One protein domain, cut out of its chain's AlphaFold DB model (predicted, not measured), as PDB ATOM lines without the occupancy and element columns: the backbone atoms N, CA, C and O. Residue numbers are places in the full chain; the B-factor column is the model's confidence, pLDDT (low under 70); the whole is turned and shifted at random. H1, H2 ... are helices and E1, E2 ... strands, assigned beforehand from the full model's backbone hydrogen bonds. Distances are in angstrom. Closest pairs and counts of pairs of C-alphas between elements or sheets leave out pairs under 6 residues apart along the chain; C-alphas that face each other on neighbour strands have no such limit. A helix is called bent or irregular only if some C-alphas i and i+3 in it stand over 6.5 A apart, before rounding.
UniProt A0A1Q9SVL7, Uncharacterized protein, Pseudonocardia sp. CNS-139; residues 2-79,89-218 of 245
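What this domain is: This is residues 2 to 79 and 89 to 218 of the 245 residues of an uncharacterized protein of Pseudonocardia sp. CNS-139 (UniProt A0A1Q9SVL7). The long, kinked helix H11 crosses H5 and H7 in the middle of the domain with its later residues, 193 to 201, and crosses H9 with its earlier ones, 180 to 187. The hairpin of H8 and H9 reaches away at one end of the longest axis; H4, the short H2 and H3 and their loops make the other end, and H1 packs on H7 with its residues 14 to 18. The 208 printed residues hold eleven named helices, H1 to H11, followed by one named strand, E1: mostly helix. The whole is compact, with a radius of gyration of the C-alphas of 19.2 A and spans of 61 by 43 by 33 A.

Where its parts are: H11, residues 177 to 202, is 38.3 A long, ends with C-alpha 202 at (10.854, 42.307, 5.675), and has a kink of 48 degrees near residue 184. It is irregular: C-alphas 181 and 184 are 7.1 A apart. H5 is residues 89 to 110, 31.5 A; H7 is 119 to 134, 21.7 A; H8 is 137 to 147 and H9 is 151 to 168, 25.5 A. H1, residues 2 to 18, 21.0 A, begins with C-alpha 2 at (33.179, 39.839, 14.546); it is only just irregular, C-alphas 8 and 11 being 6.7 A apart. H4 is residues 57 to 67, H2 33 to 37, H3 40 to 44, H6 113 to 117, H10 170 to 175 and E1 214 to 217.

How they stand to each other: H11 and H7 are the hubs, touching four helices each. H11 touches H5 at a steep tilt of 66 degrees, closest at the C-alphas of Arg 100 and Ala 200, 5.0 A. It is about perpendicular to H7, 87 degrees, and touches it, closest at the C-alphas of Ser 132 and Ala 194, 4.9 A. It also touches H9, closest at the C-alphas of Gln 162 and Val 183, 6.3 A, and touches H10 only just and only at the corner. H8 and H9 are a hairpin at a shallow tilt of 23 degrees. H4 touches H5 at a shallow tilt of 17 degrees, the same way. It touches H6, closest at the C-alphas of Glu 67 and Trp 114, 5.7 A, and only just touches H3, with 3 pairs of C-alphas within 8 A. H2 is close to H4 but not clearly touching. E1 pairs with no named strand. Every O i to N i+4 pair is within hydrogen-bond range in H2, H3, H4, H5, H8 and H9; the counts are 10 of 13 in H1, 11 of 12 in H7, 1 of 2 in H10, 17 of 22 in H11 and 0 of 1 in H6, where 2 of 2 O i to N i+3 pairs are.

The domain as a whole: The C-alphas of Gln 34 and Gln 149, the two farthest apart, are 63.9 A apart. Residues 80 to 88 are not printed; C-alphas 79 and 89 are 27.1 A apart. The links H1 to H2, H3 to H4 and H11 to E1 are long. Mean pLDDT of the printed part is 91.5; residues 207 to 212, 214 and 216 are under 70.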
ATOM      1  N   PHE A   2      34.349  40.574  15.088       86.62
ATOM      2  CA  PHE A   2      33.179  39.839  14.546       86.62
ATOM      3  C   PHE A   2      33.534  38.495  13.894       86.62
ATOM      4  O   PHE A   2      32.817  37.516  14.080       86.62
ATOM      5  N   LEU A   3      34.625  38.456  13.121       87.00
ATOM      6  CA  LEU A   3      35.119  37.210  12.530       87.00
ATOM      7  C   LEU A   3      35.595  36.253  13.625       87.00
ATOM      8  O   LEU A   3      35.206  35.091  13.612       87.00
ATOM      9  N   ASP A   4      36.345  36.754  14.610       87.75
ATOM     10  CA  ASP A   4      36.792  35.943  15.741       87.75
ATOM     11  C   ASP A   4      35.618  35.303  16.474       87.75
ATOM     12  O   ASP A   4      35.626  34.098  16.674       87.75
ATOM     13  N   HIS A   5      34.589  36.084  16.803       89.12
ATOM     14  CA  HIS A   5      33.420  35.568  17.506       89.12
ATOM     15  C   HIS A   5      32.716  34.462  16.706       89.12
ATOM     16  O   HIS A   5      32.359  33.419  17.250       89.12
ATOM     17  N   ARG A   6      32.574  34.647  15.388       89.12
ATOM     18  CA  ARG A   6      31.952  33.650  14.510       89.12
ATOM     19  C   ARG A   6      32.750  32.345  14.447       89.12
ATOM     20  O   ARG A   6      32.166  31.270  14.524       89.12
ATOM     21  N   TYR A   7      34.062  32.420  14.251       89.00
ATOM     22  CA  TYR A   7      34.875  31.227  13.998       89.00
ATOM     23  C   TYR A   7      35.386  30.571  15.283       89.00
ATOM     24  O   TYR A   7      35.350  29.350  15.395       89.00
ATOM     25  N   PHE A   8      35.829  31.349  16.269       88.62
ATOM     26  CA  PHE A   8      36.395  30.806  17.505       88.62
ATOM     27  C   PHE A   8      35.347  30.454  18.557       88.62
ATOM     28  O   PHE A   8      35.607  29.541  19.338       88.62
ATOM     29  N   ASP A   9      34.184  31.115  18.560       90.19
ATOM     30  CA  ASP A   9      33.166  30.885  19.587       90.19
ATOM     31  C   ASP A   9      31.931  30.196  18.992       90.19
ATOM     32  O   ASP A   9      31.581  29.086  19.387       90.19
ATOM     33  N   GLU A  10      31.273  30.813  18.007       91.19
ATOM     34  CA  GLU A  10      29.987  30.344  17.468       91.19
ATOM     35  C   GLU A  10      30.120  29.002  16.729       91.19
ATOM     36  O   GLU A  10      29.520  28.009  17.131       91.19
ATOM     37  N   ASN A  11      30.930  28.933  15.672       92.75
ATOM     38  CA  ASN A  11      31.090  27.703  14.894       92.75
ATOM     39  C   ASN A  11      31.792  26.597  15.697       92.75
ATOM     40  O   ASN A  11      31.472  25.415  15.536       92.75
ATOM     41  N   ALA A  12      32.729  26.969  16.572       92.62
ATOM     42  CA  ALA A  12      33.418  26.025  17.445       92.62
ATOM     43  C   ALA A  12      32.453  25.391  18.460       92.62
ATOM     44  O   ALA A  12      32.422  24.166  18.589       92.62
ATOM     45  N   SER A  13      31.614  26.196  19.121       93.31
ATOM     46  CA  SER A  13      30.590  25.682  20.039       93.31
ATOM     47  C   SER A  13      29.531  24.854  19.311       93.31
ATOM     48  O   SER A  13      29.171  23.783  19.791       93.31
ATOM     49  N   GLN A  14      29.102  25.269  18.113       94.75
ATOM     50  CA  GLN A  14      28.184  24.489  17.271       94.75
ATOM     51  C   GLN A  14      28.760  23.118  16.886       94.75
ATOM     52  O   GLN A  14      28.044  22.116  16.907       94.75
ATOM     53  N   SER A  15      30.060  23.052  16.596       94.62
ATOM     54  CA  SER A  15      30.741  21.793  16.274       94.62
ATOM     55  C   SER A  15      30.850  20.875  17.491       94.62
ATOM     56  O   SER A  15      30.549  19.689  17.390       94.62
ATOM     57  N   LEU A  16      31.257  21.418  18.643       93.50
ATOM     58  CA  LEU A  16      31.492  20.637  19.858       93.50
ATOM     59  C   LEU A  16      30.186  20.162  20.510       93.50
ATOM     60  O   LEU A  16      30.036  18.978  20.795       93.50
ATOM     61  N   LEU A  17      29.248  21.083  20.741       92.38
ATOM     62  CA  LEU A  17      28.010  20.818  21.482       92.38
ATOM     63  C   LEU A  17      26.880  20.336  20.572       92.38
ATOM     64  O   LEU A  17      26.060  19.518  20.976       92.38
ATOM     65  N   GLY A  18      26.820  20.851  19.343       88.25
ATOM     66  CA  GLY A  18      25.753  20.532  18.396       88.25
ATOM     67  C   GLY A  18      26.081  19.391  17.436       88.25
ATOM     68  O   GLY A  18      25.150  18.821  16.871       88.25
ATOM     69  N   LYS A  19      27.370  19.075  17.212       94.62
ATOM     70  CA  LYS A  19      27.846  18.241  16.082       94.62
ATOM     71  C   LYS A  19      27.267  18.699  14.730       94.62
ATOM     72  O   LYS A  19      27.069  17.902  13.813       94.62
ATOM     73  N   ALA A  20      26.929  19.985  14.652       95.50
ATOM     74  CA  ALA A  20      26.196  20.567  13.546       95.50
ATOM     75  C   ALA A  20      26.478  22.067  13.467       95.50
ATOM     76  O   ALA A  20      26.042  22.850  14.312       95.50
ATOM     77  N   VAL A  21      27.198  22.468  12.427       95.00
ATOM     78  CA  VAL A  21      27.447  23.867  12.080       95.00
ATOM     79  C   VAL A  21      26.322  24.350  11.170       95.00
ATOM     80  O   VAL A  21      25.970  23.694  10.200       95.00
ATOM     81  N   SER A  22      25.781  25.537  11.445       92.31
ATOM     82  CA  SER A  22      24.669  26.115  10.663       92.31
ATOM     83  C   SER A  22      24.999  26.422   9.195       92.31
ATOM     84  O   SER A  22      24.100  26.633   8.386       92.31
ATOM     85  N   CYS A  23      26.283  26.550   8.861       93.69
ATOM     86  CA  CYS A  23      26.764  26.903   7.531       93.69
ATOM     87  C   CYS A  23      28.244  26.547   7.414       93.69
ATOM     88  O   CYS A  23      29.082  27.170   8.076       93.69
ATOM     89  N   LEU A  24      28.574  25.605   6.537       93.31
ATOM     90  CA  LEU A  24      29.942  25.421   6.070       93.31
ATOM     91  C   LEU A  24      30.215  26.488   5.006       93.31
ATOM     92  O   LEU A  24      29.448  26.648   4.066       93.31
ATOM     93  N   SER A  25      31.268  27.279   5.198       88.12
ATOM     94  CA  SER A  25      31.624  28.359   4.269       88.12
ATOM     95  C   SER A  25      32.157  27.767   2.969       88.12
ATOM     96  O   SER A  25      33.148  27.044   3.023       88.12
ATOM     97  N   GLY A  26      31.603  28.137   1.814       84.44
ATOM     98  CA  GLY A  26      31.942  27.528   0.520       84.44
ATOM     99  C   GLY A  26      33.426  27.607   0.151       84.44
ATOM    100  O   GLY A  26      33.957  26.712  -0.486       84.44
ATOM    101  N   ARG A  27      34.144  28.627   0.644       85.06
ATOM    102  CA  ARG A  27      35.606  28.765   0.462       85.06
ATOM    103  C   ARG A  27      36.439  27.684   1.161       85.06
ATOM    104  O   ARG A  27      37.605  27.526   0.834       85.06
ATOM    105  N   THR A  28      35.882  27.017   2.168       88.31
ATOM    106  CA  THR A  28      36.610  26.110   3.070       88.31
ATOM    107  C   THR A  28      35.826  24.829   3.360       88.31
ATOM    108  O   THR A  28      36.145  24.118   4.311       88.31
ATOM    109  N   ALA A  29      34.741  24.580   2.628       92.81
ATOM    110  CA  ALA A  29      33.861  23.451   2.871       92.81
ATOM    111  C   ALA A  29      34.336  22.242   2.066       92.81
ATOM    112  O   ALA A  29      34.640  22.351   0.881       92.81
ATOM    113  N   VAL A  30      34.369  21.083   2.718       93.94
ATOM    114  CA  VAL A  30      34.698  19.807   2.085       93.94
ATOM    115  C   VAL A  30      33.555  18.847   2.361       93.94
ATOM    116  O   VAL A  30      33.152  18.665   3.510       93.94
ATOM    117  N   TYR A  31      33.037  18.235   1.300       95.12
ATOM    118  CA  TYR A  31      31.942  17.276   1.359       95.12
ATOM    119  C   TYR A  31      32.377  15.963   0.718       95.12
ATOM    120  O   TYR A  31      33.167  15.941  -0.225       95.12
ATOM    121  N   ARG A  32      31.827  14.849   1.207       96.25
ATOM    122  CA  ARG A  32      31.955  13.566   0.513       96.25
ATOM    123  C   ARG A  32      31.111  13.622  -0.756       96.25
ATOM    124  O   ARG A  32      29.924  13.921  -0.672       96.25
ATOM    125  N   ARG A  33      31.706  13.282  -1.903       96.25
ATOM    126  CA  ARG A  33      31.032  13.305  -3.213       96.25
ATOM    127  C   ARG A  33      29.696  12.564  -3.203       96.25
ATOM    128  O   ARG A  33      28.714  13.104  -3.687       96.25
ATOM    129  N   GLN A  34      29.665  11.363  -2.629       97.31
ATOM    130  CA  GLN A  34      28.454  10.544  -2.559       97.31
ATOM    131  C   GLN A  34      27.280  11.300  -1.920       97.31
ATOM    132  O   GLN A  34      26.189  11.306  -2.472       97.31
ATOM    133  N   LEU A  35      27.537  12.031  -0.832       96.38
ATOM    134  CA  LEU A  35      26.501  12.797  -0.141       96.38
ATOM    135  C   LEU A  35      25.986  13.978  -0.964       96.38
ATOM    136  O   LEU A  35      24.834  14.357  -0.806       96.38
ATOM    137  N   LEU A  36      26.833  14.575  -1.809       95.38
ATOM    138  CA  LEU A  36      26.410  15.658  -2.699       95.38
ATOM    139  C   LEU A  36      25.486  15.143  -3.802       95.38
ATOM    140  O   LEU A  36      24.480  15.782  -4.080       95.38
ATOM    141  N   LEU A  37      25.798  13.979  -4.375       96.06
ATOM    142  CA  LEU A  37      24.957  13.357  -5.401       96.06
ATOM    143  C   LEU A  37      23.576  12.979  -4.851       96.06
ATOM    144  O   LEU A  37      22.573  13.135  -5.530       96.06
ATOM    145  N   GLU A  38      23.499  12.545  -3.592       95.69
ATOM    146  CA  GLU A  38      22.229  12.194  -2.937       95.69
ATOM    147  C   GLU A  38      21.282  13.383  -2.690       95.69
ATOM    148  O   GLU A  38      20.104  13.176  -2.364       95.69
ATOM    149  N   ILE A  39      21.795  14.614  -2.764       95.44
ATOM    150  CA  ILE A  39      21.045  15.850  -2.495       95.44
ATOM    151  C   ILE A  39      20.991  16.785  -3.708       95.44
ATOM    152  O   ILE A  39      20.436  17.874  -3.577       95.44
ATOM    153  N   GLU A  40      21.577  16.395  -4.844       94.50
ATOM    154  CA  GLU A  40      21.753  17.241  -6.029       94.50
ATOM    155  C   GLU A  40      20.416  17.781  -6.539       94.50
ATOM    156  O   GLU A  40      20.243  18.996  -6.610       94.50
ATOM    157  N   ASP A  41      19.440  16.905  -6.772       92.38
ATOM    158  CA  ASP A  41      18.121  17.303  -7.274       92.38
ATOM    159  C   ASP A  41      17.419  18.281  -6.307       92.38
ATOM    160  O   ASP A  41      16.972  19.361  -6.690       92.38
ATOM    161  N   GLU A  42      17.411  17.973  -5.002       92.62
ATOM    162  CA  GLU A  42      16.775  18.828  -3.980       92.62
ATOM    163  C   GLU A  42      17.519  20.158  -3.745       92.62
ATOM    164  O   GLU A  42      16.977  21.108  -3.155       92.62
ATOM    165  N   PHE A  43      18.792  20.203  -4.129       92.81
ATOM    166  CA  PHE A  43      19.610  21.402  -4.112       92.81
ATOM    167  C   PHE A  43      19.313  22.284  -5.329       92.81
ATOM    168  O   PHE A  43      19.149  23.492  -5.161       92.81
ATOM    169  N   MET A  44      19.197  21.694  -6.522       90.25
ATOM    170  CA  MET A  44      18.943  22.414  -7.772       90.25
ATOM    171  C   MET A  44      17.534  23.017  -7.824       90.25
ATOM    172  O   MET A  44      17.376  24.152  -8.274       90.25
ATOM    173  N   ASP A  45      16.541  22.327  -7.260       89.12
ATOM    174  CA  ASP A  45      15.145  22.782  -7.207       89.12
ATOM    175  C   ASP A  45      14.809  23.567  -5.922       89.12
ATOM    176  O   ASP A  45      13.673  23.575  -5.428       89.12
ATOM    177  N   GLU A  46      15.797  24.235  -5.314       88.94
ATOM    178  CA  GLU A  46      15.569  24.953  -4.064       88.94
ATOM    179  C   GLU A  46      14.574  26.111  -4.243       88.94
ATOM    180  O   GLU A  46      14.850  27.135  -4.872       88.94
ATOM    181  N   THR A  47      13.444  26.010  -3.542       87.69
ATOM    182  CA  THR A  47      12.490  27.108  -3.370       87.69
ATOM    183  C   THR A  47      12.298  27.470  -1.897       87.69
ATOM    184  O   THR A  47      12.398  26.631  -0.994       87.69
ATOM    185  N   PHE A  48      12.000  28.742  -1.633       86.88
ATOM    186  CA  PHE A  48      11.562  29.236  -0.330       86.88
ATOM    187  C   PHE A  48      10.247  29.996  -0.496       86.88
ATOM    188  O   PHE A  48      10.205  31.029  -1.161       86.88
ATOM    189  N   TRP A  49       9.171  29.474   0.104       86.56
ATOM    190  CA  TRP A  49       7.805  29.998  -0.063       86.56
ATOM    191  C   TRP A  49       7.404  30.182  -1.536       86.56
ATOM    192  O   TRP A  49       6.880  31.226  -1.917       86.56
ATOM    193  N   GLY A  50       7.698  29.174  -2.364       82.62
ATOM    194  CA  GLY A  50       7.378  29.171  -3.796       82.62
ATOM    195  C   GLY A  50       8.300  30.026  -4.669       82.62
ATOM    196  O   GLY A  50       8.118  30.057  -5.875       82.62
ATOM    197  N   VAL A  51       9.297  30.705  -4.090       85.06
ATOM    198  CA  VAL A  51      10.254  31.535  -4.835       85.06
ATOM    199  C   VAL A  51      11.577  30.779  -5.000       85.06
ATOM    200  O   VAL A  51      12.140  30.367  -3.978       85.06
ATOM    201  N   PRO A  52      12.113  30.630  -6.226       85.19
ATOM    202  CA  PRO A  52      13.426  30.034  -6.459       85.19
ATOM    203  C   PRO A  52      14.546  30.727  -5.673       85.19
ATOM    204  O   PRO A  52      14.670  31.959  -5.642       85.19
ATOM    205  N   CYS A  53      15.387  29.935  -5.016       84.62
ATOM    206  CA  CYS A  53      16.501  30.424  -4.217       84.62
ATOM    207  C   CYS A  53      17.755  30.605  -5.080       84.62
ATOM    208  O   CYS A  53      18.532  29.686  -5.275       84.62
ATOM    209  N   LEU A  54      18.022  31.838  -5.515       79.38
ATOM    210  CA  LEU A  54      19.243  32.165  -6.265       79.38
ATOM    211  C   LEU A  54      20.476  32.422  -5.387       79.38
ATOM    212  O   LEU A  54      21.437  33.004  -5.855       79.38
ATOM    213  N   SER A  55      20.462  32.184  -4.080       81.25
ATOM    214  CA  SER A  55      21.686  32.361  -3.289       81.25
ATOM    215  C   SER A  55      21.554  31.690  -1.942       81.25
ATOM    216  O   SER A  55      20.464  31.674  -1.370       81.25
ATOM    217  N   GLY A  56      22.692  31.302  -1.372       84.81
ATOM    218  CA  GLY A  56      22.724  30.635  -0.071       84.81
ATOM    219  C   GLY A  56      23.174  29.186  -0.149       84.81
ATOM    220  O   GLY A  56      22.993  28.475   0.832       84.81
ATOM    221  N   ASP A  57      23.795  28.806  -1.261       90.69
ATOM    222  CA  ASP A  57      24.284  27.477  -1.615       90.69
ATOM    223  C   ASP A  57      24.991  26.805  -0.432       90.69
ATOM    224  O   ASP A  57      24.573  25.743   0.015       90.69
ATOM    225  N   ASP A  58      25.957  27.502   0.177       92.81
ATOM    226  CA  ASP A  58      26.659  27.104   1.404       92.81
ATOM    227  C   ASP A  58      25.710  26.593   2.507       92.81
ATOM    228  O   ASP A  58      25.874  25.498   3.045       92.81
ATOM    229  N   LYS A  59      24.687  27.386   2.851       92.75
ATOM    230  CA  LYS A  59      23.718  27.044   3.899       92.75
ATOM    231  C   LYS A  59      22.787  25.923   3.463       92.75
ATOM    232  O   LYS A  59      22.464  25.069   4.292       92.75
ATOM    233  N   ARG A  60      22.349  25.923   2.203       93.88
ATOM    234  CA  ARG A  60      21.434  24.903   1.687       93.88
ATOM    235  C   ARG A  60      22.109  23.538   1.655       93.88
ATOM    236  O   ARG A  60      21.543  22.600   2.210       93.88
ATOM    237  N   LEU A  61      23.332  23.454   1.129       95.19
ATOM    238  CA  LEU A  61      24.150  22.240   1.144       95.19
ATOM    239  C   LEU A  61      24.342  21.732   2.571       95.19
ATOM    240  O   LEU A  61      24.036  20.582   2.867       95.19
ATOM    241  N   THR A  62      24.785  22.591   3.495       95.62
ATOM    242  CA  THR A  62      24.942  22.201   4.905       95.62
ATOM    243  C   THR A  62      23.636  21.691   5.518       95.62
ATOM    244  O   THR A  62      23.641  20.675   6.207       95.62
ATOM    245  N   THR A  63      22.519  22.367   5.252       95.50
ATOM    246  CA  THR A  63      21.202  21.993   5.782       95.50
ATOM    247  C   THR A  63      20.736  20.637   5.258       95.50
ATOM    248  O   THR A  63      20.290  19.815   6.049       95.50
ATOM    249  N   LEU A  64      20.875  20.385   3.956       95.88
ATOM    250  CA  LEU A  64      20.496  19.117   3.327       95.88
ATOM    251  C   LEU A  64      21.292  17.935   3.888       95.88
ATOM    252  O   LEU A  64      20.727  16.894   4.217       95.88
ATOM    253  N   ILE A  65      22.597  18.127   4.079       96.50
ATOM    254  CA  ILE A  65      23.484  17.125   4.682       96.50
ATOM    255  C   ILE A  65      23.055  16.803   6.122       96.50
ATOM    256  O   ILE A  65      22.934  15.632   6.486       96.50
ATOM    257  N   LEU A  66      22.780  17.830   6.933       96.38
ATOM    258  CA  LEU A  66      22.294  17.657   8.308       96.38
ATOM    259  C   LEU A  66      20.912  16.990   8.359       96.38
ATOM    260  O   LEU A  66      20.632  16.166   9.232       96.38
ATOM    261  N   GLU A  67      20.039  17.319   7.414       95.50
ATOM    262  CA  GLU A  67      18.699  16.752   7.321       95.50
ATOM    263  C   GLU A  67      18.729  15.244   7.046       95.50
ATOM    264  O   GLU A  67      18.019  14.490   7.719       95.50
ATOM    265  N   ARG A  68      19.638  14.788   6.173       95.31
ATOM    266  CA  ARG A  68      19.920  13.360   5.928       95.31
ATOM    267  C   ARG A  68      20.601  12.649   7.105       95.31
ATOM    268  O   ARG A  68      20.810  11.444   7.056       95.31
ATOM    269  N   GLY A  69      20.880  13.357   8.200       94.88
ATOM    270  CA  GLY A  69      21.414  12.784   9.438       94.88
ATOM    271  C   GLY A  69      22.938  12.726   9.499       94.88
ATOM    272  O   GLY A  69      23.484  12.138  10.433       94.88
ATOM    273  N   HIS A  70      23.637  13.346   8.548       96.19
ATOM    274  CA  HIS A  70      25.081  13.513   8.644       96.19
ATOM    275  C   HIS A  70      25.438  14.655   9.590       96.19
ATOM    276  O   HIS A  70      24.632  15.530   9.895       96.19
ATOM    277  N   LEU A  71      26.684  14.647  10.050       96.38
ATOM    278  CA  LEU A  71      27.210  15.630  10.987       96.38
ATOM    279  C   LEU A  71      28.107  16.622  10.257       96.38
ATOM    280  O   LEU A  71      28.723  16.297   9.240       96.38
ATOM    281  N   THR A  72      28.206  17.832  10.796       96.06
ATOM    282  CA  THR A  72      29.072  18.874  10.242       96.06
ATOM    283  C   THR A  72      29.946  19.465  11.335       96.06
ATOM    284  O   THR A  72      29.490  19.743  12.444       96.06
ATOM    285  N   TYR A  73      31.223  19.646  11.008       95.12
ATOM    286  CA  TYR A  73      32.252  20.044  11.958       95.12
ATOM    287  C   TYR A  73      33.122  21.150  11.376       95.12
ATOM    288  O   TYR A  73      33.445  21.151  10.189       95.12
ATOM    289  N   MET A  74      33.530  22.078  12.233       93.38
ATOM    290  CA  MET A  74      34.560  23.057  11.929       93.38
ATOM    291  C   MET A  74      35.928  22.529  12.368       93.38
ATOM    292  O   MET A  74      36.162  22.308  13.556       93.38
ATOM    293  N   GLN A  75      36.861  22.427  11.421       91.56
ATOM    294  CA  GLN A  75      38.265  22.163  11.718       91.56
ATOM    295  C   GLN A  75      38.992  23.475  12.026       91.56
ATOM    296  O   GLN A  75      39.170  24.313  11.147       91.56
ATOM    297  N   ARG A  76      39.439  23.659  13.274       87.25
ATOM    298  CA  ARG A  76      40.102  24.907  13.704       87.25
ATOM    299  C   ARG A  76      41.495  25.116  13.113       87.25
ATOM    300  O   ARG A  76      41.940  26.253  13.068       87.25
ATOM    301  N   THR A  77      42.169  24.047  12.692       88.94
ATOM    302  CA  THR A  77      43.504  24.123  12.076       88.94
ATOM    303  C   THR A  77      43.457  24.462  10.587       88.94
ATOM    304  O   THR A  77      44.502  24.674   9.986       88.94
ATOM    305  N   ALA A  78      42.270  24.466   9.970       86.94
ATOM    306  CA  ALA A  78      42.115  24.827   8.569       86.94
ATOM    307  C   ALA A  78      41.990  26.351   8.448       86.94
ATOM    308  O   ALA A  78      41.001  26.941   8.890       86.94
ATOM    309  N   GLU A  79      42.989  26.980   7.835       84.38
ATOM    310  CA  GLU A  79      43.050  28.427   7.646       84.38
ATOM    311  C   GLU A  79      42.970  28.778   6.161       84.38
ATOM    312  O   GLU A  79      43.616  28.152   5.322       84.38
ATOM    313  N   LYS A  89      29.501  50.259   0.734       89.50
ATOM    314  CA  LYS A  89      28.367  49.890  -0.129       89.50
ATOM    315  C   LYS A  89      28.342  48.391  -0.441       89.50
ATOM    316  O   LYS A  89      27.273  47.776  -0.425       89.50
ATOM    317  N   ILE A  90      29.503  47.798  -0.720       89.19
ATOM    318  CA  ILE A  90      29.629  46.364  -1.005       89.19
ATOM    319  C   ILE A  90      29.403  45.570   0.280       89.19
ATOM    320  O   ILE A  90      28.614  44.624   0.283       89.19
ATOM    321  N   PHE A  91      30.010  46.005   1.384       90.06
ATOM    322  CA  PHE A  91      29.840  45.386   2.694       90.06
ATOM    323  C   PHE A  91      28.365  45.290   3.115       90.06
ATOM    324  O   PHE A  91      27.885  44.200   3.432       90.06
ATOM    325  N   PHE A  92      27.608  46.388   3.053       91.75
ATOM    326  CA  PHE A  92      26.192  46.391   3.430       91.75
ATOM    327  C   PHE A  92      25.337  45.509   2.516       91.75
ATOM    328  O   PHE A  92      24.495  44.754   3.008       91.75
ATOM    329  N   LYS A  93      25.590  45.519   1.200       90.50
ATOM    330  CA  LYS A  93      24.916  44.611   0.256       90.50
ATOM    331  C   LYS A  93      25.199  43.143   0.575       90.50
ATOM    332  O   LYS A  93      24.276  42.328   0.566       90.50
ATOM    333  N   GLN A  94      26.451  42.801   0.883       90.00
ATOM    334  CA  GLN A  94      26.831  41.442   1.270       90.00
ATOM    335  C   GLN A  94      26.153  41.020   2.577       90.00
ATOM    336  O   GLN A  94      25.567  39.939   2.632       90.00
ATOM    337  N   ARG A  95      26.159  41.882   3.599       92.44
ATOM    338  CA  ARG A  95      25.512  41.622   4.894       92.44
ATOM    339  C   ARG A  95      24.013  41.418   4.764       92.44
ATOM    340  O   ARG A  95      23.485  40.469   5.336       92.44
ATOM    341  N   LEU A  96      23.348  42.252   3.974       93.31
ATOM    342  CA  LEU A  96      21.922  42.131   3.693       93.31
ATOM    343  C   LEU A  96      21.594  40.811   2.984       93.31
ATOM    344  O   LEU A  96      20.666  40.113   3.389       93.31
ATOM    345  N   ARG A  97      22.384  40.420   1.975       91.12
ATOM    346  CA  ARG A  97      22.237  39.118   1.304       91.12
ATOM    347  C   ARG A  97      22.400  37.962   2.294       91.12
ATOM    348  O   ARG A  97      21.541  37.091   2.365       91.12
ATOM    349  N   TRP A  98      23.463  37.969   3.097       91.81
ATOM    350  CA  TRP A  98      23.704  36.918   4.091       91.81
ATOM    351  C   TRP A  98      22.616  36.852   5.166       91.81
ATOM    352  O   TRP A  98      22.251  35.757   5.598       91.81
ATOM    353  N   ALA A  99      22.069  37.998   5.574       94.38
ATOM    354  CA  ALA A  99      20.960  38.066   6.515       94.38
ATOM    355  C   ALA A  99      19.678  37.457   5.926       94.38
ATOM    356  O   ALA A  99      19.048  36.645   6.595       94.38
ATOM    357  N   ARG A 100      19.332  37.753   4.663       93.81
ATOM    358  CA  ARG A 100      18.185  37.118   3.981       93.81
ATOM    359  C   ARG A 100      18.349  35.605   3.883       93.81
ATOM    360  O   ARG A 100      17.411  34.870   4.167       93.81
ATOM    361  N   ASN A 101      19.537  35.134   3.510       92.38
ATOM    362  CA  ASN A 101      19.819  33.696   3.400       92.38
ATOM    363  C   ASN A 101      19.719  33.018   4.765       92.38
ATOM    364  O   ASN A 101      19.197  31.916   4.876       92.38
ATOM    365  N   THR A 102      20.171  33.708   5.812       93.81
ATOM    366  CA  THR A 102      20.065  33.222   7.185       93.81
ATOM    367  C   THR A 102      18.623  33.101   7.634       93.81
ATOM    368  O   THR A 102      18.251  32.030   8.082       93.81
ATOM    369  N   TRP A 103      17.795  34.126   7.439       95.00
ATOM    370  CA  TRP A 103      16.378  34.030   7.783       95.00
ATOM    371  C   TRP A 103      15.681  32.876   7.068       95.00
ATOM    372  O   TRP A 103      15.000  32.091   7.715       95.00
ATOM    373  N   ARG A 104      15.888  32.728   5.756       93.56
ATOM    374  CA  ARG A 104      15.251  31.654   4.978       93.56
ATOM    375  C   ARG A 104      15.660  30.269   5.460       93.56
ATOM    376  O   ARG A 104      14.805  29.435   5.749       93.56
ATOM    377  N   SER A 105      16.967  30.043   5.560       93.69
ATOM    378  CA  SER A 105      17.517  28.752   5.961       93.69
ATOM    379  C   SER A 105      17.130  28.398   7.392       93.69
ATOM    380  O   SER A 105      16.715  27.271   7.641       93.69
ATOM    381  N   ASP A 106      17.236  29.347   8.322       95.25
ATOM    382  CA  ASP A 106      17.004  29.088   9.741       95.25
ATOM    383  C   ASP A 106      15.497  28.900  10.013       95.25
ATOM    384  O   ASP A 106      15.130  27.963  10.713       95.25
ATOM    385  N   LEU A 107      14.604  29.691   9.393       95.31
ATOM    386  CA  LEU A 107      13.149  29.486   9.506       95.31
ATOM    387  C   LEU A 107      12.717  28.127   8.939       95.31
ATOM    388  O   LEU A 107      11.930  27.423   9.571       95.31
ATOM    389  N   ARG A 108      13.256  27.730   7.777       94.19
ATOM    390  CA  ARG A 108      12.983  26.416   7.171       94.19
ATOM    391  C   ARG A 108      13.532  25.268   8.019       94.19
ATOM    392  O   ARG A 108      12.891  24.228   8.114       94.19
ATOM    393  N   ALA A 109      14.713  25.432   8.613       95.12
ATOM    394  CA  ALA A 109      15.295  24.427   9.497       95.12
ATOM    395  C   ALA A 109      14.452  24.259  10.769       95.12
ATOM    396  O   ALA A 109      14.078  23.139  11.102       95.12
ATOM    397  N   LEU A 110      14.086  25.365  11.427       96.62
ATOM    398  CA  LEU A 110      13.269  25.377  12.648       96.62
ATOM    399  C   LEU A 110      11.865  24.795  12.443       96.62
ATOM    400  O   LEU A 110      11.325  24.184  13.364       96.62
ATOM    401  N   SER A 111      11.295  24.903  11.238       94.88
ATOM    402  CA  SER A 111      10.009  24.275  10.914       94.88
ATOM    403  C   SER A 111      10.092  22.760  10.683       94.88
ATOM    404  O   SER A 111       9.060  22.117  10.509       94.88
ATOM    405  N   ARG A 112      11.292  22.167  10.624       95.31
ATOM    406  CA  ARG A 112      11.493  20.734  10.357       95.31
ATOM    407  C   ARG A 112      11.948  19.998  11.614       95.31
ATOM    408  O   ARG A 112      12.704  20.516  12.425       95.31
ATOM    409  N   LYS A 113      11.531  18.736  11.762       94.94
ATOM    410  CA  LYS A 113      11.855  17.910  12.943       94.94
ATOM    411  C   LYS A 113      13.355  17.636  13.099       94.94
ATOM    412  O   LYS A 113      13.832  17.483  14.220       94.94
ATOM    413  N   TRP A 114      14.104  17.581  11.994       94.94
ATOM    414  CA  TRP A 114      15.506  17.162  12.015       94.94
ATOM    415  C   TRP A 114      16.393  18.078  12.872       94.94
ATOM    416  O   TRP A 114      17.294  17.564  13.534       94.94
ATOM    417  N   VAL A 115      16.134  19.395  12.897       96.38
ATOM    418  CA  VAL A 115      16.988  20.367  13.604       96.38
ATOM    419  C   VAL A 115      16.930  20.179  15.116       96.38
ATOM    420  O   VAL A 115      17.913  20.409  15.811       96.38
ATOM    421  N   TRP A 116      15.801  19.686  15.625       95.38
ATOM    422  CA  TRP A 116      15.582  19.447  17.049       95.38
ATOM    423  C   TRP A 116      16.380  18.248  17.576       95.38
ATOM    424  O   TRP A 116      16.580  18.136  18.782       95.38
ATOM    425  N   ARG A 117      16.932  17.406  16.687       94.00
ATOM    426  CA  ARG A 117      17.965  16.412  17.042       94.00
ATOM    427  C   ARG A 117      19.311  17.063  17.388       94.00
ATOM    428  O   ARG A 117      20.149  16.431  18.022       94.00
ATOM    429  N   HIS A 118      19.502  18.326  17.007       95.56
ATOM    430  CA  HIS A 118      20.663  19.156  17.320       95.56
ATOM    431  C   HIS A 118      20.224  20.359  18.173       95.56
ATOM    432  O   HIS A 118      20.220  21.497  17.692       95.56
ATOM    433  N   PRO A 119      19.856  20.150  19.452       95.19
ATOM    434  CA  PRO A 119      19.222  21.179  20.281       95.19
ATOM    435  C   PRO A 119      20.081  22.437  20.431       95.19
ATOM    436  O   PRO A 119      19.554  23.545  20.415       95.19
ATOM    437  N   PHE A 120      21.408  22.291  20.491       96.31
ATOM    438  CA  PHE A 120      22.310  23.440  20.536       96.31
ATOM    439  C   PHE A 120      22.255  24.273  19.245       96.31
ATOM    440  O   PHE A 120      22.208  25.500  19.303       96.31
ATOM    441  N   LEU A 121      22.194  23.632  18.071       95.81
ATOM    442  CA  LEU A 121      22.039  24.337  16.798       95.81
ATOM    443  C   LEU A 121      20.707  25.094  16.757       95.81
ATOM    444  O   LEU A 121      20.711  26.293  16.474       95.81
ATOM    445  N   ALA A 122      19.602  24.422  17.102       96.69
ATOM    446  CA  ALA A 122      18.272  25.030  17.167       96.69
ATOM    447  C   ALA A 122      18.250  26.233  18.124       96.69
ATOM    448  O   ALA A 122      17.814  27.319  17.740       96.69
ATOM    449  N   TYR A 123      18.823  26.081  19.322       96.44
ATOM    450  CA  TYR A 123      18.999  27.170  20.281       96.44
ATOM    451  C   TYR A 123      19.746  28.354  19.661       96.44
ATOM    452  O   TYR A 123      19.252  29.475  19.715       96.44
ATOM    453  N   THR A 124      20.889  28.129  19.002       95.06
ATOM    454  CA  THR A 124      21.636  29.239  18.386       95.06
ATOM    455  C   THR A 124      20.879  29.926  17.246       95.06
ATOM    456  O   THR A 124      21.075  31.121  17.028       95.06
ATOM    457  N   MET A 125      20.035  29.207  16.498       95.81
ATOM    458  CA  MET A 125      19.183  29.800  15.458       95.81
ATOM    459  C   MET A 125      18.106  30.695  16.085       95.81
ATOM    460  O   MET A 125      17.932  31.837  15.656       95.81
ATOM    461  N   ILE A 126      17.442  30.212  17.141       96.88
ATOM    462  CA  ILE A 126      16.424  30.966  17.886       96.88
ATOM    463  C   ILE A 126      17.050  32.190  18.561       96.88
ATOM    464  O   ILE A 126      16.551  33.300  18.388       96.88
ATOM    465  N   ASP A 127      18.173  32.022  19.261       95.12
ATOM    466  CA  ASP A 127      18.888  33.114  19.927       95.12
ATOM    467  C   ASP A 127      19.266  34.222  18.934       95.12
ATOM    468  O   ASP A 127      19.015  35.398  19.190       95.12
ATOM    469  N   LYS A 128      19.783  33.867  17.751       93.19
ATOM    470  CA  LYS A 128      20.099  34.844  16.695       93.19
ATOM    471  C   LYS A 128      18.864  35.558  16.161       93.19
ATOM    472  O   LYS A 128      18.957  36.753  15.850       93.19
ATOM    473  N   ALA A 129      17.750  34.846  16.013       94.12
ATOM    474  CA  ALA A 129      16.491  35.425  15.567       94.12
ATOM    475  C   ALA A 129      15.981  36.441  16.599       94.12
ATOM    476  O   ALA A 129      15.825  37.614  16.262       94.12
ATOM    477  N   VAL A 130      15.847  36.033  17.864       95.50
ATOM    478  CA  VAL A 130      15.383  36.879  18.978       95.50
ATOM    479  C   VAL A 130      16.316  38.070  19.201       95.50
ATOM    480  O   VAL A 130      15.862  39.213  19.276       95.50
ATOM    481  N   SER A 131      17.629  37.832  19.204       92.94
ATOM    482  CA  SER A 131      18.654  38.870  19.346       92.94
ATOM    483  C   SER A 131      18.519  39.983  18.308       92.94
ATOM    484  O   SER A 131      18.852  41.131  18.585       92.94
ATOM    485  N   SER A 132      18.017  39.683  17.106       91.88
ATOM    486  CA  SER A 132      17.836  40.697  16.058       91.88
ATOM    487  C   SER A 132      16.807  41.768  16.436       91.88
ATOM    488  O   SER A 132      16.912  42.890  15.951       91.88
ATOM    489  N   PHE A 133      15.866  41.442  17.324       93.31
ATOM    490  CA  PHE A 133      14.870  42.373  17.855       93.31
ATOM    491  C   PHE A 133      15.341  43.004  19.166       93.31
ATOM    492  O   PHE A 133      15.314  44.224  19.321       93.31
ATOM    493  N   THR A 134      15.834  42.189  20.101       94.50
ATOM    494  CA  THR A 134      16.170  42.659  21.453       94.50
ATOM    495  C   THR A 134      17.391  43.577  21.483       94.50
ATOM    496  O   THR A 134      17.456  44.462  22.334       94.50
ATOM    497  N   LEU A 135      18.337  43.451  20.539       93.56
ATOM    498  CA  LEU A 135      19.509  44.337  20.486       93.56
ATOM    499  C   LEU A 135      19.146  45.819  20.309       93.56
ATOM    500  O   LEU A 135      19.935  46.669  20.717       93.56
ATOM    501  N   LEU A 136      17.991  46.128  19.711       94.38
ATOM    502  CA  LEU A 136      17.550  47.504  19.462       94.38
ATOM    503  C   LEU A 136      16.922  48.171  20.689       94.38
ATOM    504  O   LEU A 136      16.827  49.396  20.728       94.38
ATOM    505  N   LEU A 137      16.581  47.399  21.724       94.38
ATOM    506  CA  LEU A 137      16.157  47.963  23.005       94.38
ATOM    507  C   LEU A 137      17.278  48.788  23.643       94.38
ATOM    508  O   LEU A 137      17.013  49.825  24.238       94.38
ATOM    509  N   GLY A 138      18.537  48.375  23.467       93.06
ATOM    510  CA  GLY A 138      19.702  49.104  23.970       93.06
ATOM    511  C   GLY A 138      19.736  50.578  23.535       93.06
ATOM    512  O   GLY A 138      19.665  51.457  24.396       93.06
ATOM    513  N   PRO A 139      19.825  50.881  22.226       95.25
ATOM    514  CA  PRO A 139      19.825  52.259  21.753       95.25
ATOM    515  C   PRO A 139      18.501  52.983  22.035       95.25
ATOM    516  O   PRO A 139      18.531  54.188  22.275       95.25
ATOM    517  N   ALA A 140      17.357  52.285  22.080       95.44
ATOM    518  CA  ALA A 140      16.078  52.897  22.449       95.44
ATOM    519  C   ALA A 140      16.083  53.421  23.899       95.44
ATOM    520  O   ALA A 140      15.793  54.596  24.124       95.44
ATOM    521  N   PHE A 141      16.493  52.595  24.869       96.06
ATOM    522  CA  PHE A 141      16.607  53.006  26.275       96.06
ATOM    523  C   PHE A 141      17.662  54.092  26.484       96.06
ATOM    524  O   PHE A 141      17.434  55.015  27.260       96.06
ATOM    525  N   MET A 142      18.789  54.021  25.770       96.12
ATOM    526  CA  MET A 142      19.807  55.073  25.816       96.12
ATOM    527  C   MET A 142      19.263  56.407  25.298       96.12
ATOM    528  O   MET A 142      19.435  57.433  25.944       96.12
ATOM    529  N   THR A 143      18.557  56.395  24.165       96.19
ATOM    530  CA  THR A 143      17.954  57.609  23.592       96.19
ATOM    531  C   THR A 143      16.921  58.205  24.544       96.19
ATOM    532  O   THR A 143      16.938  59.405  24.799       96.19
ATOM    533  N   TYR A 144      16.062  57.366  25.127       97.00
ATOM    534  CA  TYR A 144      15.084  57.797  26.123       97.00
ATOM    535  C   TYR A 144      15.748  58.433  27.356       97.00
ATOM    536  O   TYR A 144      15.343  59.508  27.793       97.00
ATOM    537  N   ALA A 145      16.799  57.810  27.890       96.62
ATOM    538  CA  ALA A 145      17.519  58.329  29.049       96.62
ATOM    539  C   ALA A 145      18.215  59.670  28.770       96.62
ATOM    540  O   ALA A 145      18.225  60.535  29.646       96.62
ATOM    541  N   LEU A 146      18.738  59.864  27.554       96.62
ATOM    542  CA  LEU A 146      19.312  61.138  27.113       96.62
ATOM    543  C   LEU A 146      18.253  62.245  27.032       96.62
ATOM    544  O   LEU A 146      18.505  63.352  27.499       96.62
ATOM    545  N   ILE A 147      17.061  61.947  26.502       97.19
ATOM    546  CA  ILE A 147      15.938  62.902  26.441       97.19
ATOM    547  C   ILE A 147      15.505  63.318  27.852       97.19
ATOM    548  O   ILE A 147      15.294  64.499  28.111       97.19
ATOM    549  N   MET A 148      15.434  62.356  28.773       97.06
ATOM    550  CA  MET A 148      15.106  62.596  30.181       97.06
ATOM    551  C   MET A 148      16.275  63.174  30.995       97.06
ATOM    552  O   MET A 148      16.155  63.322  32.208       97.06
ATOM    553  N   GLN A 149      17.415  63.463  30.353       95.81
ATOM    554  CA  GLN A 149      18.636  63.984  30.976       95.81
ATOM    555  C   GLN A 149      19.137  63.150  32.171       95.81
ATOM    556  O   GLN A 149      19.822  63.648  33.066       95.81
ATOM    557  N   ASN A 150      18.834  61.849  32.186       97.00
ATOM    558  CA  ASN A 150      19.282  60.938  33.232       97.00
ATOM    559  C   ASN A 150      20.693  60.424  32.916       97.00
ATOM    560  O   ASN A 150      20.896  59.303  32.432       97.00
ATOM    561  N   TRP A 151      21.687  61.269  33.183       95.69
ATOM    562  CA  TRP A 151      23.094  60.988  32.893       95.69
ATOM    563  C   TRP A 151      23.647  59.793  33.671       95.69
ATOM    564  O   TRP A 151      24.444  59.032  33.124       95.69
ATOM    565  N   VAL A 152      23.185  59.578  34.908       97.06
ATOM    566  CA  VAL A 152      23.592  58.422  35.722       97.06
ATOM    567  C   VAL A 152      23.206  57.126  35.016       97.06
ATOM    568  O   VAL A 152      24.053  56.255  34.823       97.06
ATOM    569  N   PHE A 153      21.959  57.019  34.553       96.12
ATOM    570  CA  PHE A 153      21.508  55.844  33.814       96.12
ATOM    571  C   PHE A 153      22.280  55.657  32.501       96.12
ATOM    572  O   PHE A 153      22.677  54.536  32.184       96.12
ATOM    573  N   CYS A 154      22.556  56.740  31.766       96.31
ATOM    574  CA  CYS A 154      23.347  56.680  30.533       96.31
ATOM    575  C   CYS A 154      24.753  56.109  30.784       96.31
ATOM    576  O   CYS A 154      25.193  55.209  30.068       96.31
ATOM    577  N   ILE A 155      25.442  56.591  31.822       96.69
ATOM    578  CA  ILE A 155      26.787  56.126  32.190       96.69
ATOM    579  C   ILE A 155      26.748  54.658  32.616       96.69
ATOM    580  O   ILE A 155      27.538  53.857  32.117       96.69
ATOM    581  N   VAL A 156      25.803  54.278  33.481       97.00
ATOM    582  CA  VAL A 156      25.642  52.887  33.933       97.00
ATOM    583  C   VAL A 156      25.369  51.957  32.751       97.00
ATOM    584  O   VAL A 156      25.990  50.902  32.646       97.00
ATOM    585  N   LEU A 157      24.496  52.352  31.824       95.75
ATOM    586  CA  LEU A 157      24.164  51.552  30.648       95.75
ATOM    587  C   LEU A 157      25.354  51.421  29.684       95.75
ATOM    588  O   LEU A 157      25.615  50.331  29.172       95.75
ATOM    589  N   ALA A 158      26.109  52.500  29.466       95.88
ATOM    590  CA  ALA A 158      27.318  52.476  28.647       95.88
ATOM    591  C   ALA A 158      28.409  51.580  29.263       95.88
ATOM    592  O   ALA A 158      28.996  50.750  28.564       95.88
ATOM    593  N   LEU A 159      28.631  51.684  30.578       96.25
ATOM    594  CA  LEU A 159      29.552  50.819  31.320       96.25
ATOM    595  C   LEU A 159      29.106  49.359  31.274       96.25
ATOM    596  O   LEU A 159      29.924  48.470  31.033       96.25
ATOM    597  N   TRP A 160      27.808  49.103  31.432       96.19
ATOM    598  CA  TRP A 160      27.240  47.768  31.306       96.19
ATOM    599  C   TRP A 160      27.516  47.169  29.925       96.19
ATOM    600  O   TRP A 160      27.942  46.016  29.827       96.19
ATOM    601  N   TRP A 161      27.334  47.931  28.842       95.62
ATOM    602  CA  TRP A 161      27.675  47.464  27.495       95.62
ATOM    603  C   TRP A 161      29.162  47.192  27.332       95.62
ATOM    604  O   TRP A 161      29.511  46.157  26.767       95.62
ATOM    605  N   GLN A 162      30.024  48.066  27.848       95.44
ATOM    606  CA  GLN A 162      31.465  47.854  27.807       95.44
ATOM    607  C   GLN A 162      31.832  46.546  28.517       95.44
ATOM    608  O   GLN A 162      32.397  45.646  27.900       95.44
ATOM    609  N   ILE A 163      31.434  46.385  29.779       95.69
ATOM    610  CA  ILE A 163      31.794  45.229  30.608       95.69
ATOM    611  C   ILE A 163      31.203  43.934  30.039       95.69
ATOM    612  O   ILE A 163      31.933  42.968  29.816       95.69
ATOM    613  N   SER A 164      29.900  43.906  29.747       94.94
ATOM    614  CA  SER A 164      29.225  42.694  29.262       94.94
ATOM    615  C   SER A 164      29.766  42.216  27.910       94.94
ATOM    616  O   SER A 164      29.907  41.013  27.674       94.94
ATOM    617  N   ARG A 165      30.118  43.137  27.004       94.31
ATOM    618  CA  ARG A 165      30.653  42.787  25.681       94.31
ATOM    619  C   ARG A 165      32.128  42.435  25.733       94.31
ATOM    620  O   ARG A 165      32.524  41.501  25.040       94.31
ATOM    621  N   SER A 166      32.909  43.088  26.589       93.75
ATOM    622  CA  SER A 166      34.278  42.670  26.892       93.75
ATOM    623  C   SER A 166      34.316  41.266  27.492       93.75
ATOM    624  O   SER A 166      35.136  40.462  27.059       93.75
ATOM    625  N   ALA A 167      33.397  40.934  28.404       93.69
ATOM    626  CA  ALA A 167      33.276  39.590  28.968       93.69
ATOM    627  C   ALA A 167      32.934  38.551  27.890       93.69
ATOM    628  O   ALA A 167      33.608  37.528  27.781       93.69
ATOM    629  N   LYS A 168      31.955  38.842  27.021       91.12
ATOM    630  CA  LYS A 168      31.612  37.963  25.889       91.12
ATOM    631  C   LYS A 168      32.791  37.752  24.929       91.12
ATOM    632  O   LYS A 168      32.942  36.669  24.379       91.12
ATOM    633  N   LEU A 169      33.614  38.777  24.718       92.81
ATOM    634  CA  LEU A 169      34.766  38.749  23.812       92.81
ATOM    635  C   LEU A 169      36.084  38.425  24.535       92.81
ATOM    636  O   LEU A 169      37.154  38.590  23.949       92.81
ATOM    637  N   LEU A 170      36.037  37.939  25.779       92.44
ATOM    638  CA  LEU A 170      37.221  37.706  26.605       92.44
ATOM    639  C   LEU A 170      38.294  36.838  25.916       92.44
ATOM    640  O   LEU A 170      39.464  37.226  25.963       92.44
ATOM    641  N   PRO A 171      37.968  35.737  25.204       91.06
ATOM    642  CA  PRO A 171      38.976  34.958  24.474       91.06
ATOM    643  C   PRO A 171      39.695  35.747  23.367       91.06
ATOM    644  O   PRO A 171      40.843  35.455  23.028       91.06
ATOM    645  N   HIS A 172      39.032  36.741  22.773       92.00
ATOM    646  CA  HIS A 172      39.645  37.652  21.808       92.00
ATOM    647  C   HIS A 172      40.486  38.722  22.512       92.00
ATOM    648  O   HIS A 172      41.627  38.948  22.117       92.00
ATOM    649  N   LEU A 173      39.970  39.327  23.589       92.94
ATOM    650  CA  LEU A 173      40.698  40.346  24.351       92.94
ATOM    651  C   LEU A 173      41.973  39.786  24.995       92.94
ATOM    652  O   LEU A 173      42.982  40.478  25.013       92.94
ATOM    653  N   ARG A 174      41.978  38.522  25.436       93.31
ATOM    654  CA  ARG A 174      43.199  37.853  25.924       93.31
ATOM    655  C   ARG A 174      44.299  37.770  24.863       93.31
ATOM    656  O   ARG A 174      45.470  37.840  25.204       93.31
ATOM    657  N   ARG A 175      43.932  37.631  23.585       92.44
ATOM    658  CA  ARG A 175      44.880  37.595  22.456       92.44
ATOM    659  C   ARG A 175      45.264  38.991  21.969       92.44
ATOM    660  O   ARG A 175      46.368  39.180  21.473       92.44
ATOM    661  N   ARG A 176      44.349  39.960  22.068       92.69
ATOM    662  CA  ARG A 176      44.554  41.357  21.661       92.69
ATOM    663  C   ARG A 176      43.894  42.316  22.661       92.69
ATOM    664  O   ARG A 176      42.765  42.754  22.406       92.69
ATOM    665  N   PRO A 177      44.576  42.682  23.760       92.38
ATOM    666  CA  PRO A 177      43.984  43.488  24.832       92.38
ATOM    667  C   PRO A 177      43.585  44.897  24.380       92.38
ATOM    668  O   PRO A 177      42.564  45.415  24.827       92.38
ATOM    669  N   SER A 178      44.297  45.478  23.406       92.50
ATOM    670  CA  SER A 178      43.947  46.772  22.795       92.50
ATOM    671  C   SER A 178      42.546  46.801  22.172       92.50
ATOM    672  O   SER A 178      41.942  47.866  22.053       92.50
ATOM    673  N   SER A 179      41.978  45.634  21.845       92.50
ATOM    674  CA  SER A 179      40.617  45.504  21.310       92.50
ATOM    675  C   SER A 179      39.537  45.979  22.293       92.50
ATOM    676  O   SER A 179      38.411  46.236  21.874       92.50
ATOM    677  N   PHE A 180      39.863  46.127  23.584       92.56
ATOM    678  CA  PHE A 180      38.960  46.660  24.606       92.56
ATOM    679  C   PHE A 180      38.391  48.037  24.234       92.56
ATOM    680  O   PHE A 180      37.189  48.258  24.369       92.56
ATOM    681  N   PHE A 181      39.216  48.930  23.678       93.06
ATOM    682  CA  PHE A 181      38.787  50.275  23.272       93.06
ATOM    683  C   PHE A 181      37.887  50.282  22.027       93.06
ATOM    684  O   PHE A 181      37.184  51.254  21.775       93.06
ATOM    685  N   PHE A 182      37.854  49.184  21.268       93.81
ATOM    686  CA  PHE A 182      37.006  49.038  20.081       93.81
ATOM    687  C   PHE A 182      35.635  48.417  20.390       93.81
ATOM    688  O   PHE A 182      34.782  48.328  19.502       93.81
ATOM    689  N   VAL A 183      35.387  48.006  21.640       94.31
ATOM    690  CA  VAL A 183      34.107  47.428  22.079       94.31
ATOM    691  C   VAL A 183      32.916  48.372  21.841       94.31
ATOM    692  O   VAL A 183      31.910  47.885  21.320       94.31
ATOM    693  N   PRO A 184      32.989  49.695  22.099       94.25
ATOM    694  CA  PRO A 184      31.882  50.600  21.781       94.25
ATOM    695  C   PRO A 184      31.541  50.602  20.284       94.25
ATOM    696  O   PRO A 184      30.374  50.501  19.907       94.25
ATOM    697  N   GLY A 185      32.561  50.603  19.417       94.88
ATOM    698  CA  GLY A 185      32.379  50.481  17.969       94.88
ATOM    699  C   GLY A 185      31.752  49.142  17.568       94.88
ATOM    700  O   GLY A 185      30.847  49.098  16.736       94.88
ATOM    701  N   TYR A 186      32.163  48.041  18.203       94.19
ATOM    702  CA  TYR A 186      31.545  46.726  18.015       94.19
ATOM    703  C   TYR A 186      30.058  46.719  18.402       94.19
ATOM    704  O   TYR A 186      29.233  46.145  17.683       94.19
ATOM    705  N   VAL A 187      29.693  47.364  19.515       94.88
ATOM    706  CA  VAL A 187      28.301  47.498  19.969       94.88
ATOM    707  C   VAL A 187      27.480  48.298  18.968       94.88
ATOM    708  O   VAL A 187      26.440  47.817  18.519       94.88
ATOM    709  N   PHE A 188      27.988  49.454  18.543       95.44
ATOM    710  CA  PHE A 188      27.331  50.289  17.545       95.44
ATOM    711  C   PHE A 188      27.088  49.534  16.232       95.44
ATOM    712  O   PHE A 188      25.962  49.464  15.736       95.44
ATOM    713  N   VAL A 189      28.122  48.871  15.699       93.81
ATOM    714  CA  VAL A 189      27.992  48.051  14.486       93.81
ATOM    715  C   VAL A 189      26.997  46.908  14.698       93.81
ATOM    716  O   VAL A 189      26.272  46.559  13.771       93.81
ATOM    717  N   SER A 190      26.897  46.340  15.903       94.12
ATOM    718  CA  SER A 190      25.910  45.294  16.204       94.12
ATOM    719  C   SER A 190      24.466  45.799  16.093       94.12
ATOM    720  O   SER A 190      23.614  45.053  15.609       94.12
ATOM    721  N   TRP A 191      24.185  47.053  16.458       95.38
ATOM    722  CA  TRP A 191      22.868  47.670  16.239       95.38
ATOM    723  C   TRP A 191      22.580  47.886  14.756       95.38
ATOM    724  O   TRP A 191      21.509  47.517  14.278       95.38
ATOM    725  N   VAL A 192      23.561  48.385  13.999       95.25
ATOM    726  CA  VAL A 192      23.446  48.512  12.537       95.25
ATOM    727  C   VAL A 192      23.160  47.148  11.898       95.25
ATOM    728  O   VAL A 192      22.285  47.022  11.044       95.25
ATOM    729  N   MET A 193      23.839  46.089  12.349       94.38
ATOM    730  CA  MET A 193      23.583  44.722  11.890       94.38
ATOM    731  C   MET A 193      22.183  44.230  12.261       94.38
ATOM    732  O   MET A 193      21.569  43.535  11.455       94.38
ATOM    733  N   ALA A 194      21.668  44.576  13.442       95.38
ATOM    734  CA  ALA A 194      20.304  44.242  13.844       95.38
ATOM    735  C   ALA A 194      19.275  44.898  12.907       95.38
ATOM    736  O   ALA A 194      18.417  44.198  12.373       95.38
ATOM    737  N   LEU A 195      19.436  46.186  12.581       96.00
ATOM    738  CA  LEU A 195      18.589  46.880  11.599       96.00
ATOM    739  C   LEU A 195      18.634  46.210  10.219       96.00
ATOM    740  O   LEU A 195      17.593  45.974   9.608       96.00
ATOM    741  N   ILE A 196      19.827  45.828   9.744       95.50
ATOM    742  CA  ILE A 196      19.978  45.095   8.478       95.50
ATOM    743  C   ILE A 196      19.240  43.759   8.531       95.50
ATOM    744  O   ILE A 196      18.601  43.387   7.548       95.50
ATOM    745  N   LYS A 197      19.309  43.027   9.649       95.56
ATOM    746  CA  LYS A 197      18.595  41.754   9.811       95.56
ATOM    747  C   LYS A 197      17.080  41.946   9.811       95.56
ATOM    748  O   LYS A 197      16.404  41.142   9.175       95.56
ATOM    749  N   LEU A 198      16.554  42.990  10.448       95.81
ATOM    750  CA  LEU A 198      15.120  43.296  10.400       95.81
ATOM    751  C   LEU A 198      14.675  43.681   8.988       95.81
ATOM    752  O   LEU A 198      13.713  43.124   8.463       95.81
ATOM    753  N   TYR A 199      15.429  44.547   8.311       96.06
ATOM    754  CA  TYR A 199      15.157  44.889   6.916       96.06
ATOM    755  C   TYR A 199      15.259  43.666   5.986       96.06
ATOM    756  O   TYR A 199      14.472  43.511   5.048       96.06
ATOM    757  N   ALA A 200      16.205  42.760   6.245       94.94
ATOM    758  CA  ALA A 200      16.337  41.499   5.524       94.94
ATOM    759  C   ALA A 200      15.111  40.599   5.708       94.94
ATOM    760  O   ALA A 200      14.688  39.980   4.738       94.94
ATOM    761  N   LEU A 201      14.540  40.549   6.915       94.06
ATOM    762  CA  LEU A 201      13.329  39.783   7.208       94.06
ATOM    763  C   LEU A 201      12.120  40.334   6.440       94.06
ATOM    764  O   LEU A 201      11.419  39.580   5.771       94.06
ATOM    765  N   LEU A 202      11.929  41.657   6.438       93.31
ATOM    766  CA  LEU A 202      10.854  42.307   5.675       93.31
ATOM    767  C   LEU A 202      11.019  42.128   4.157       93.31
ATOM    768  O   LEU A 202      10.046  42.078   3.412       93.31
ATOM    769  N   THR A 203      12.260  42.005   3.682       91.44
ATOM    770  CA  THR A 203      12.586  41.832   2.258       91.44
ATOM    771  C   THR A 203      13.037  40.416   1.906       91.44
ATOM    772  O   THR A 203      13.761  40.229   0.927       91.44
ATOM    773  N   ILE A 204      12.620  39.408   2.679       88.88
ATOM    774  CA  ILE A 204      13.130  38.031   2.589       88.88
ATOM    775  C   ILE A 204      12.931  37.393   1.205       88.88
ATOM    776  O   ILE A 204      13.793  36.645   0.740       88.88
ATOM    777  N   ARG A 205      11.837  37.746   0.513       84.00
ATOM    778  CA  ARG A 205      11.506  37.245  -0.833       84.00
ATOM    779  C   ARG A 205      12.347  37.872  -1.951       84.00
ATOM    780  O   ARG A 205      12.414  37.310  -3.034       84.00
ATOM    781  N   LYS A 206      13.022  39.006  -1.715       80.12
ATOM    782  CA  LYS A 206      13.832  39.668  -2.752       80.12
ATOM    783  C   LYS A 206      15.119  38.881  -3.005       80.12
ATOM    784  O   LYS A 206      16.015  38.877  -2.156       80.12
ATOM    785  N   GLN A 207      15.227  38.281  -4.188       69.19
ATOM    786  CA  GLN A 207      16.398  37.522  -4.631       69.19
ATOM    787  C   GLN A 207      17.096  38.222  -5.794       69.19
ATOM    788  O   GLN A 207      16.481  38.552  -6.804       69.19
ATOM    789  N   ARG A 208      18.404  38.440  -5.645       66.38
ATOM    790  CA  ARG A 208      19.258  38.952  -6.715       66.38
ATOM    791  C   ARG A 208      20.652  38.370  -6.578       66.38
ATOM    792  O   ARG A 208      21.247  38.440  -5.497       66.38
ATOM    793  N   TRP A 209      21.187  37.852  -7.674       59.84
ATOM    794  CA  TRP A 209      22.584  37.465  -7.732       59.84
ATOM    795  C   TRP A 209      23.435  38.737  -7.892       59.84
ATOM    796  O   TRP A 209      23.165  39.580  -8.738       59.84
ATOM    797  N   LEU A 210      24.429  38.951  -7.022       59.31
ATOM    798  CA  LEU A 210      25.207  40.206  -7.028       59.31
ATOM    799  C   LEU A 210      26.264  40.249  -8.144       59.31
ATOM    800  O   LEU A 210      26.560  41.327  -8.643       59.31
ATOM    801  N   THR A 211      26.833  39.100  -8.512       55.12
ATOM    802  CA  THR A 211      27.893  38.965  -9.531       55.12
ATOM    803  C   THR A 211      27.405  38.496 -10.909       55.12
ATOM    804  O   THR A 211      28.183  38.479 -11.851       55.12
ATOM    805  N   ARG A 212      26.129  38.126 -11.047       56.94
ATOM    806  CA  ARG A 212      25.477  37.660 -12.276       56.94
ATOM    807  C   ARG A 212      24.192  38.453 -12.421       56.94
ATOM    808  O   ARG A 212      23.529  38.732 -11.427       56.94
ATOM    809  N   GLN A 213      23.838  38.821 -13.640       70.56
ATOM    810  CA  GLN A 213      22.675  39.661 -13.918       70.56
ATOM    811  C   GLN A 213      21.386  38.830 -13.914       70.56
ATOM    812  O   GLN A 213      20.726  38.686 -14.936       70.56
ATOM    813  N   VAL A 214      21.061  38.231 -12.770       63.62
ATOM    814  CA  VAL A 214      19.880  37.385 -12.587       63.62
ATOM    815  C   VAL A 214      19.158  37.807 -11.308       63.62
ATOM    816  O   VAL A 214      19.783  38.000 -10.255       63.62
ATOM    817  N   ALA A 215      17.844  37.966 -11.399       72.44
ATOM    818  CA  ALA A 215      16.957  38.301 -10.294       72.44
ATOM    819  C   ALA A 215      15.706  37.419 -10.350       72.44
ATOM    820  O   ALA A 215      15.416  36.826 -11.383       72.44
ATOM    821  N   VAL A 216      14.984  37.321  -9.233       69.56
ATOM    822  CA  VAL A 216      13.647  36.717  -9.248       69.56
ATOM    823  C   VAL A 216      12.608  37.825  -9.300       69.56
ATOM    824  O   VAL A 216      12.538  38.643  -8.379       69.56
ATOM    825  N   GLU A 217      11.812  37.832 -10.364       70.81
ATOM    826  CA  GLU A 217      10.700  38.756 -10.586       70.81
ATOM    827  C   GLU A 217       9.422  37.931 -10.760       70.81
ATOM    828  O   GLU A 217       9.409  36.948 -11.489       70.81
ATOM    829  N   ASN A 218       8.364  38.265 -10.011       74.31
ATOM    830  CA  ASN A 218       7.082  37.540 -10.016       74.31
ATOM    831  C   ASN A 218       7.163  36.012  -9.786       74.31
ATOM    832  O   ASN A 218       6.240  35.290 -10.135       74.31
TER     833      ASN A 218